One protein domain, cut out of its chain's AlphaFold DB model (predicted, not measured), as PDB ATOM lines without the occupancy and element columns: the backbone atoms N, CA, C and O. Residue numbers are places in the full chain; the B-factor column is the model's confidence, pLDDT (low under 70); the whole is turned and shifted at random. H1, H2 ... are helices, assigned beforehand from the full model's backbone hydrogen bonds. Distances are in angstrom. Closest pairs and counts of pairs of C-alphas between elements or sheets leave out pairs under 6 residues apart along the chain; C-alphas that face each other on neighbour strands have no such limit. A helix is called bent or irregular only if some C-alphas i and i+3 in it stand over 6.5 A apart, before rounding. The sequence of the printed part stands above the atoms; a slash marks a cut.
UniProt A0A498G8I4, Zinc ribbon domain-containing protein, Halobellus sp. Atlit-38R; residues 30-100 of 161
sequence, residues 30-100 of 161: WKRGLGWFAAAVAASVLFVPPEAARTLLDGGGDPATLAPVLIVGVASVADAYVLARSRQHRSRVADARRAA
ATOM      1  N   TRP A  30     -14.909  28.993  -6.103       52.34
ATOM      2  CA  TRP A  30     -16.110  29.542  -6.753       52.34
ATOM      3  C   TRP A  30     -16.963  28.533  -7.495       52.34
ATOM      4  O   TRP A  30     -18.183  28.592  -7.436       52.34
ATOM      5  N   LYS A  31     -16.335  27.560  -8.150       58.00
ATOM      6  CA  LYS A  31     -17.048  26.621  -9.016       58.00
ATOM      7  C   LYS A  31     -18.071  25.764  -8.271       58.00
ATOM      8  O   LYS A  31     -19.076  25.395  -8.860       58.00
ATOM      9  N   ARG A  32     -17.841  25.466  -6.988       63.78
ATOM     10  CA  ARG A  32     -18.764  24.628  -6.207       63.78
ATOM     11  C   ARG A  32     -19.945  25.411  -5.652       63.78
ATOM     12  O   ARG A  32     -21.069  24.971  -5.830       63.78
ATOM     13  N   GLY A  33     -19.702  26.571  -5.040       59.12
ATOM     14  CA  GLY A  33     -20.784  27.431  -4.548       59.12
ATOM     15  C   GLY A  33     -21.662  27.946  -5.690       59.12
ATOM     16  O   GLY A  33     -22.881  27.856  -5.616       59.12
ATOM     17  N   LEU A  34     -21.038  28.379  -6.791       61.84
ATOM     18  CA  LEU A  34     -21.746  28.809  -7.996       61.84
ATOM     19  C   LEU A  34     -22.456  27.636  -8.691       61.84
ATOM     20  O   LEU A  34     -23.543  27.819  -9.220       61.84
ATOM     21  N   GLY A  35     -21.877  26.430  -8.645       70.06
ATOM     22  CA  GLY A  35     -22.508  25.207  -9.143       70.06
ATOM     23  C   GLY A  35     -23.754  24.821  -8.346       70.06
ATOM     24  O   GLY A  35     -24.779  24.512  -8.943       70.06
ATOM     25  N   TRP A  36     -23.707  24.913  -7.016       67.81
ATOM     26  CA  TRP A  36     -24.870  24.681  -6.155       67.81
ATOM     27  C   TRP A  36     -25.935  25.762  -6.304       67.81
ATOM     28  O   TRP A  36     -27.116  25.444  -6.369       67.81
ATOM     29  N   PHE A  37     -25.528  27.027  -6.416       64.94
ATOM     30  CA  PHE A  37     -26.448  28.127  -6.687       64.94
ATOM     31  C   PHE A  37     -27.141  27.948  -8.044       64.94
ATOM     32  O   PHE A  37     -28.364  28.009  -8.123       64.94
ATOM     33  N   ALA A  38     -26.380  27.645  -9.097       69.75
ATOM     34  CA  ALA A  38     -26.929  27.355 -10.416       69.75
ATOM     35  C   ALA A  38     -27.836  26.116 -10.399       69.75
ATOM     36  O   ALA A  38     -28.881  26.132 -11.037       69.75
ATOM     37  N   ALA A  39     -27.488  25.073  -9.639       69.75
ATOM     38  CA  ALA A  39     -28.329  23.890  -9.469       69.75
ATOM     39  C   ALA A  39     -29.629  24.200  -8.712       69.75
ATOM     40  O   ALA A  39     -30.677  23.695  -9.097       69.75
ATOM     41  N   ALA A  40     -29.596  25.058  -7.690       66.56
ATOM     42  CA  ALA A  40     -30.789  25.504  -6.973       66.56
ATOM     43  C   ALA A  40     -31.699  26.367  -7.853       66.56
ATOM     44  O   ALA A  40     -32.913  26.168  -7.864       66.56
ATOM     45  N   VAL A  41     -31.119  27.275  -8.644       71.38
ATOM     46  CA  VAL A  41     -31.857  28.070  -9.633       71.38
ATOM     47  C   VAL A  41     -32.449  27.167 -10.712       71.38
ATOM     48  O   VAL A  41     -33.630  27.284 -11.012       71.38
ATOM     49  N   ALA A  42     -31.675  26.226 -11.255       76.44
ATOM     50  CA  ALA A  42     -32.155  25.281 -12.258       76.44
ATOM     51  C   ALA A  42     -33.258  24.375 -11.701       76.44
ATOM     52  O   ALA A  42     -34.269  24.186 -12.364       76.44
ATOM     53  N   ALA A  43     -33.110  23.862 -10.477       74.06
ATOM     54  CA  ALA A  43     -34.137  23.063  -9.821       74.06
ATOM     55  C   ALA A  43     -35.417  23.878  -9.589       74.06
ATOM     56  O   ALA A  43     -36.506  23.392  -9.865       74.06
ATOM     57  N   SER A  44     -35.291  25.132  -9.151       66.00
ATOM     58  CA  SER A  44     -36.435  26.031  -8.991       66.00
ATOM     59  C   SER A  44     -37.145  26.280 -10.327       66.00
ATOM     60  O   SER A  44     -38.342  26.052 -10.444       66.00
ATOM     61  N   VAL A  45     -36.402  26.647 -11.375       74.81
ATOM     62  CA  VAL A  45     -36.973  26.972 -12.694       74.81
ATOM     63  C   VAL A  45     -37.560  25.745 -13.398       74.81
ATOM     64  O   VAL A  45     -38.575  25.866 -14.078       74.81
ATOM     65  N   LEU A  46     -36.943  24.568 -13.256       76.50
ATOM     66  CA  LEU A  46     -37.392  23.344 -13.928       76.50
ATOM     67  C   LEU A  46     -38.527  22.629 -13.186       76.50
ATOM     68  O   LEU A  46     -39.327  21.962 -13.837       76.50
ATOM     69  N   PHE A  47     -38.592  22.736 -11.854       71.31
ATOM     70  CA  PHE A  47     -39.514  21.934 -11.039       71.31
ATOM     71  C   PHE A  47     -40.576  22.743 -10.288       71.31
ATOM     72  O   PHE A  47     -41.518  22.132  -9.787       71.31
ATOM     73  N   VAL A  48     -40.479  24.077 -10.215       69.88
ATOM     74  CA  VAL A  48     -41.514  24.925  -9.600       69.88
ATOM     75  C   VAL A  48     -42.352  25.583 -10.702       69.88
ATOM     76  O   VAL A  48     -41.954  26.613 -11.250       69.88
ATOM     77  N   PRO A  49     -43.523  25.021 -11.056       71.12
ATOM     78  CA  PRO A  49     -44.438  25.679 -11.976       71.12
ATOM     79  C   PRO A  49     -44.936  27.003 -11.365       71.12
ATOM     80  O   PRO A  49     -45.282  27.042 -10.179       71.12
ATOM     81  N   PRO A  50     -45.013  28.093 -12.152       66.94
ATOM     82  CA  PRO A  50     -45.338  29.429 -11.644       66.94
ATOM     83  C   PRO A  50     -46.728  29.509 -11.005       66.94
ATOM     84  O   PRO A  50     -46.981  30.395 -10.195       66.94
ATOM     85  N   GLU A  51     -47.612  28.567 -11.323       70.00
ATOM     86  CA  GLU A  51     -48.964  28.488 -10.771       70.00
ATOM     87  C   GLU A  51     -48.957  28.050  -9.298       70.00
ATOM     88  O   GLU A  51     -49.709  28.590  -8.491       70.00
ATOM     89  N   ALA A  52     -48.042  27.147  -8.923       68.00
ATOM     90  CA  ALA A  52     -47.876  26.695  -7.541       68.00
ATOM     91  C   ALA A  52     -47.284  27.797  -6.644       68.00
ATOM     92  O   ALA A  52     -47.637  27.920  -5.471       68.00
ATOM     93  N   ALA A  53     -46.413  28.643  -7.206       66.12
ATOM     94  CA  ALA A  53     -45.858  29.794  -6.496       66.12
ATOM     95  C   ALA A  53     -46.945  30.824  -6.136       66.12
ATOM     96  O   ALA A  53     -46.908  31.404  -5.054       66.12
ATOM     97  N   ARG A  54     -47.931  31.017  -7.022       71.44
ATOM     98  CA  ARG A  54     -49.056  31.942  -6.811       71.44
ATOM     99  C   ARG A  54     -50.009  31.432  -5.736       71.44
ATOM    100  O   ARG A  54     -50.326  32.184  -4.825       71.44
ATOM    101  N   THR A  55     -50.369  30.146  -5.770       70.62
ATOM    102  CA  THR A  55     -51.206  29.549  -4.716       70.62
ATOM    103  C   THR A  55     -50.547  29.657  -3.341       70.62
ATOM    104  O   THR A  55     -51.222  30.010  -2.375       70.62
ATOM    105  N   LEU A  56     -49.226  29.437  -3.262       68.50
ATOM    106  CA  LEU A  56     -48.464  29.549  -2.012       68.50
ATOM    107  C   LEU A  56     -48.448  30.980  -1.459       68.50
ATOM    108  O   LEU A  56     -48.526  31.158  -0.244       68.50
ATOM    109  N   LEU A  57     -48.373  31.992  -2.327       75.69
ATOM    110  CA  LEU A  57     -48.473  33.409  -1.948       75.69
ATOM    111  C   LEU A  57     -49.866  33.775  -1.417       75.69
ATOM    112  O   LEU A  57     -49.966  34.578  -0.492       75.69
ATOM    113  N   ASP A  58     -50.910  33.130  -1.935       82.62
ATOM    114  CA  ASP A  58     -52.285  33.241  -1.431       82.62
ATOM    115  C   ASP A  58     -52.514  32.432  -0.132       82.62
ATOM    116  O   ASP A  58     -53.626  32.386   0.397       82.62
ATOM    117  N   GLY A  59     -51.463  31.807   0.415       72.19
ATOM    118  CA  GLY A  59     -51.491  31.063   1.676       72.19
ATOM    119  C   GLY A  59     -51.969  29.612   1.559       72.19
ATOM    120  O   GLY A  59     -52.184  28.966   2.585       72.19
ATOM    121  N   GLY A  60     -52.131  29.086   0.342       77.56
ATOM    122  CA  GLY A  60     -52.545  27.704   0.082       77.56
ATOM    123  C   GLY A  60     -51.534  26.921  -0.759       77.56
ATOM    124  O   GLY A  60     -50.786  27.474  -1.548       77.56
ATOM    125  N   GLY A  61     -51.490  25.598  -0.639       73.50
ATOM    126  CA  GLY A  61     -50.623  24.785  -1.495       73.50
ATOM    127  C   GLY A  61     -50.148  23.517  -0.818       73.50
ATOM    128  O   GLY A  61     -50.050  23.441   0.405       73.50
ATOM    129  N   ASP A  62     -49.864  22.507  -1.632       76.88
ATOM    130  CA  ASP A  62     -49.332  21.243  -1.146       76.88
ATOM    131  C   ASP A  62     -47.839  21.402  -0.802       76.88
ATOM    132  O   ASP A  62     -47.045  21.703  -1.702       76.88
ATOM    133  N   PRO A  63     -47.412  21.188   0.458       70.81
ATOM    134  CA  PRO A  63     -46.002  21.260   0.841       70.81
ATOM    135  C   PRO A  63     -45.110  20.286   0.056       70.81
ATOM    136  O   PRO A  63     -43.906  20.531  -0.055       70.81
ATOM    137  N   ALA A  64     -45.665  19.225  -0.546       76.00
ATOM    138  CA  ALA A  64     -44.899  18.318  -1.401       76.00
ATOM    139  C   ALA A  64     -44.333  19.006  -2.660       76.00
ATOM    140  O   ALA A  64     -43.299  18.582  -3.178       76.00
ATOM    141  N   THR A  65     -44.929  20.114  -3.116       73.31
ATOM    142  CA  THR A  65     -44.395  20.906  -4.244       73.31
ATOM    143  C   THR A  65     -43.079  21.615  -3.912       73.31
ATOM    144  O   THR A  65     -42.287  21.894  -4.809       73.31
ATOM    145  N   LEU A  66     -42.790  21.843  -2.625       69.12
ATOM    146  CA  LEU A  66     -41.519  22.403  -2.157       69.12
ATOM    147  C   LEU A  66     -40.434  21.333  -1.967       69.12
ATOM    148  O   LEU A  66     -39.275  21.681  -1.730       69.12
ATOM    149  N   ALA A  67     -40.770  20.044  -2.097       77.44
ATOM    150  CA  ALA A  67     -39.830  18.946  -1.887       77.44
ATOM    151  C   ALA A  67     -38.538  19.068  -2.723       77.44
ATOM    152  O   ALA A  67     -37.468  18.908  -2.138       77.44
ATOM    153  N   PRO A  68     -38.561  19.427  -4.024       71.31
ATOM    154  CA  PRO A  68     -37.334  19.591  -4.807       71.31
ATOM    155  C   PRO A  68     -36.413  20.683  -4.243       71.31
ATOM    156  O   PRO A  68     -35.201  20.493  -4.154       71.31
ATOM    157  N   VAL A  69     -36.983  21.808  -3.798       70.38
ATOM    158  CA  VAL A  69     -36.233  22.937  -3.221       70.38
ATOM    159  C   VAL A  69     -35.647  22.560  -1.861       70.38
ATOM    160  O   VAL A  69     -34.477  22.836  -1.594       70.38
ATOM    161  N   LEU A  70     -36.428  21.877  -1.022       74.31
ATOM    162  CA  LEU A  70     -35.976  21.389   0.281       74.31
ATOM    163  C   LEU A  70     -34.871  20.338   0.142       74.31
ATOM    164  O   LEU A  70     -33.881  20.406   0.867       74.31
ATOM    165  N   ILE A  71     -34.985  19.416  -0.819       76.19
ATOM    166  CA  ILE A  71     -33.953  18.410  -1.112       76.19
ATOM    167  C   ILE A  71     -32.648  19.090  -1.531       76.19
ATOM    168  O   ILE A  71     -31.587  18.738  -1.013       76.19
ATOM    169  N   VAL A  72     -32.708  20.094  -2.412       75.38
ATOM    170  CA  VAL A  72     -31.515  20.861  -2.804       75.38
ATOM    171  C   VAL A  72     -30.940  21.633  -1.615       75.38
ATOM    172  O   VAL A  72     -29.722  21.650  -1.432       75.38
ATOM    173  N   GLY A  73     -31.790  22.219  -0.771       73.94
ATOM    174  CA  GLY A  73     -31.371  22.890   0.459       73.94
ATOM    175  C   GLY A  73     -30.626  21.951   1.411       73.94
ATOM    176  O   GLY A  73     -29.511  22.254   1.835       73.94
ATOM    177  N   VAL A  74     -31.190  20.774   1.691       73.38
ATOM    178  CA  VAL A  74     -30.571  19.752   2.552       73.38
ATOM    179  C   VAL A  74     -29.276  19.221   1.936       73.38
ATOM    180  O   VAL A  74     -28.275  19.098   2.639       73.38
ATOM    181  N   ALA A  75     -29.252  18.964   0.626       75.75
ATOM    182  CA  ALA A  75     -28.048  18.525  -0.076       75.75
ATOM    183  C   ALA A  75     -26.931  19.585  -0.027       75.75
ATOM    184  O   ALA A  75     -25.764  19.243   0.170       75.75
ATOM    185  N   SER A  76     -27.288  20.869  -0.125       73.88
ATOM    186  CA  SER A  76     -26.365  21.999   0.025       73.88
ATOM    187  C   SER A  76     -25.777  22.071   1.441       73.88
ATOM    188  O   SER A  76     -24.556  22.172   1.609       73.88
ATOM    189  N   VAL A  77     -26.617  21.924   2.473       75.75
ATOM    190  CA  VAL A  77     -26.168  21.854   3.876       75.75
ATOM    191  C   VAL A  77     -25.255  20.643   4.104       75.75
ATOM    192  O   VAL A  77     -24.217  20.764   4.758       75.75
ATOM    193  N   ALA A  78     -25.590  19.489   3.525       69.62
ATOM    194  CA  ALA A  78     -24.787  18.276   3.628       69.62
ATOM    195  C   ALA A  78     -23.408  18.429   2.957       69.62
ATOM    196  O   ALA A  78     -22.403  18.053   3.563       69.62
ATOM    197  N   ASP A  79     -23.313  19.028   1.760       70.81
ATOM    198  CA  ASP A  79     -22.014  19.296   1.116       70.81
ATOM    199  C   ASP A  79     -21.179  20.279   1.944       70.81
ATOM    200  O   ASP A  79     -19.983  20.051   2.122       70.81
ATOM    201  N   ALA A  80     -21.790  21.317   2.529       69.12
ATOM    202  CA  ALA A  80     -21.096  22.236   3.433       69.12
ATOM    203  C   ALA A  80     -20.538  21.515   4.674       69.12
ATOM    204  O   ALA A  80     -19.374  21.722   5.034       69.12
ATOM    205  N   TYR A  81     -21.324  20.618   5.280       71.25
ATOM    206  CA  TYR A  81     -20.908  19.808   6.426       71.25
ATOM    207  C   TYR A  81     -19.764  18.842   6.071       71.25
ATOM    208  O   TYR A  81     -18.748  18.777   6.771       71.25
ATOM    209  N   VAL A  82     -19.870  18.142   4.938       71.12
ATOM    210  CA  VAL A  82     -18.812  17.251   4.430       71.12
ATOM    211  C   VAL A  82     -17.547  18.045   4.099       71.12
ATOM    212  O   VAL A  82     -16.433  17.608   4.406       71.12
ATOM    213  N   LEU A  83     -17.684  19.242   3.524       67.62
ATOM    214  CA  LEU A  83     -16.557  20.102   3.185       67.62
ATOM    215  C   LEU A  83     -15.841  20.605   4.440       67.62
ATOM    216  O   LEU A  83     -14.608  20.559   4.477       67.62
ATOM    217  N   ALA A  84     -16.590  21.030   5.459       68.19
ATOM    218  CA  ALA A  84     -16.046  21.416   6.758       68.19
ATOM    219  C   ALA A  84     -15.262  20.254   7.385       68.19
ATOM    220  O   ALA A  84     -14.086  20.408   7.722       68.19
ATOM    221  N   ARG A  85     -15.848  19.052   7.399       67.56
ATOM    222  CA  ARG A  85     -15.203  17.848   7.941       67.56
ATOM    223  C   ARG A  85     -13.953  17.436   7.153       67.56
ATOM    224  O   ARG A  85     -12.937  17.071   7.738       67.56
ATOM    225  N   SER A  86     -13.968  17.561   5.825       67.75
ATOM    226  CA  SER A  86     -12.823  17.210   4.968       67.75
ATOM    227  C   SER A  86     -11.601  18.127   5.146       67.75
ATOM    228  O   SER A  86     -10.464  17.680   4.963       67.75
ATOM    229  N   ARG A  87     -11.803  19.398   5.529       68.31
ATOM    230  CA  ARG A  87     -10.706  20.341   5.836       68.31
ATOM    231  C   ARG A  87      -9.947  19.928   7.098       68.31
ATOM    232  O   ARG A  87      -8.723  20.063   7.142       68.31
ATOM    233  N   GLN A  88     -10.647  19.344   8.068       68.25
ATOM    234  CA  GLN A  88     -10.038  18.800   9.281       68.25
ATOM    235  C   GLN A  88      -9.123  17.608   8.975       68.25
ATOM    236  O   GLN A  88      -8.031  17.502   9.520       68.25
ATOM    237  N   HIS A  89      -9.522  16.729   8.050       66.69
ATOM    238  CA  HIS A  89      -8.685  15.593   7.650       66.69
ATOM    239  C   HIS A  89      -7.427  16.027   6.888       66.69
ATOM    240  O   HIS A  89      -6.360  15.452   7.083       66.69
ATOM    241  N   ARG A  90      -7.526  17.051   6.032       69.31
ATOM    242  CA  ARG A  90      -6.371  17.537   5.258       69.31
ATOM    243  C   ARG A  90      -5.342  18.275   6.105       69.31
ATOM    244  O   ARG A  90      -4.163  18.159   5.796       69.31
ATOM    245  N   SER A  91      -5.771  18.989   7.149       66.56
ATOM    246  CA  SER A  91      -4.837  19.558   8.133       66.56
ATOM    247  C   SER A  91      -4.108  18.441   8.871       66.56
ATOM    248  O   SER A  91      -2.896  18.381   8.762       66.56
ATOM    249  N   ARG A  92      -4.823  17.447   9.418       70.00
ATOM    250  CA  ARG A  92      -4.201  16.284  10.085       70.00
ATOM    251  C   ARG A  92      -3.124  15.583   9.250       70.00
ATOM    252  O   ARG A  92      -2.081  15.233   9.779       70.00
ATOM    253  N   VAL A  93      -3.356  15.371   7.951       74.62
ATOM    254  CA  VAL A  93      -2.357  14.730   7.070       74.62
ATOM    255  C   VAL A  93      -1.182  15.665   6.761       74.62
ATOM    256  O   VAL A  93      -0.054  15.198   6.642       74.62
ATOM    257  N   ALA A  94      -1.423  16.971   6.614       73.31
ATOM    258  CA  ALA A  94      -0.357  17.951   6.415       73.31
ATOM    259  C   ALA A  94       0.506  18.105   7.676       73.31
ATOM    260  O   ALA A  94       1.725  18.148   7.567       73.31
ATOM    261  N   ASP A  95      -0.117  18.114   8.850       71.44
ATOM    262  CA  ASP A  95       0.545  18.198  10.151       71.44
ATOM    263  C   ASP A  95       1.314  16.901  10.438       71.44
ATOM    264  O   ASP A  95       2.487  16.961  10.777       71.44
ATOM    265  N   ALA A  96       0.743  15.726  10.139       74.88
ATOM    266  CA  ALA A  96       1.461  14.447  10.209       74.88
ATOM    267  C   ALA A  96       2.674  14.390   9.262       74.88
ATOM    268  O   ALA A  96       3.708  13.826   9.612       74.88
ATOM    269  N   ARG A  97       2.577  14.989   8.065       71.44
ATOM    270  CA  ARG A  97       3.726  15.126   7.155       71.44
ATOM    271  C   ARG A  97       4.774  16.086   7.705       71.44
ATOM    272  O   ARG A  97       5.949  15.773   7.589       71.44
ATOM    273  N   ARG A  98       4.362  17.210   8.305       69.81
ATOM    274  CA  ARG A  98       5.282  18.154   8.957       69.81
ATOM    275  C   ARG A  98       5.973  17.532  10.159       69.81
ATOM    276  O   ARG A  98       7.174  17.695  10.268       69.81
ATOM    277  N   ALA A  99       5.262  16.772  10.989       72.44
ATOM    278  CA  ALA A  99       5.840  16.019  12.099       72.44
ATOM    279  C   ALA A  99       6.855  14.976  11.602       72.44
ATOM    280  O   ALA A  99       7.941  14.855  12.159       72.44
ATOM    281  N   ALA A 100       6.549  14.285  10.497       72.69
ATOM    282  CA  ALA A 100       7.476  13.343   9.875       72.69
ATOM    283  C   ALA A 100       8.730  14.018   9.282       72.69
ATOM    284  O   ALA A 100       9.782  13.394   9.251       72.69
TER     285      ALA A 100
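Overview. This is residues 30 to 100 of the 161 residues of the protein "Zinc ribbon domain-containing protein" of Halobellus sp. Atlit-38R (UniProt A0A498G8I4). Two helices lie side by side and run opposite ways, with the short H2 across the turn between them; the longer one, H3, runs on far past H1, and its residues 81 to 100 stick out as a free arm that makes much of the length. The printed part has 71 residues with three named helices, H1, H2 and H3 in chain order, and no named strand: the class is all helix. The whole is extended, with a radius of gyration of the C-alphas of 18.8 A and spans of 63 by 20 by 13 A.

Along the chain. Find C-alpha 30 at (-16.110, 29.542, -6.753); from there H1, residues 30 to 47, runs 25.0 A to C-alpha 47 at (-39.514, 21.934, -11.039). Next comes H2, residues 50 to 57. Then look at Pro 63, where H3, residues 63 to 100, begins; it runs 54.8 A to C-alpha 100 at (7.476, 13.343, 9.875). H3 is irregular, with C-alphas 65 and 68 at 7.2 A, and has a kink of 36 degrees near residue 70.

Arrangement. Look first at Ala 40 and Val 72: their C-alphas, 6.3 A apart, are the closest of H1 and H3. These helices touch, at a shallow tilt of 15 degrees, opposite ways, and H3 does so with residues 68 to 76 alone. H2 is close to H3 but not clearly touching, about perpendicular at 89 degrees; the closest C-alphas, of Ala 52 and Thr 65, are 7.5 A apart. H1 and H2 are apart. Every O i to N i+4 pair is within hydrogen-bond range in H1 and H2, and 30 of 34 are in H3.

Size, cuts and confidence. The two C-alphas farthest apart, of Asp 58 and Ala 100, are 64.0 A apart. Without residues 81 to 100, which stand free, the body spans 36 by 18 by 13 A. The printed part has no cut, and both links are tight. The mean pLDDT of the printed part is 70.6; 29 residues are under 70, among them residues 30 to 34, 36 to 40 and 83 to 91.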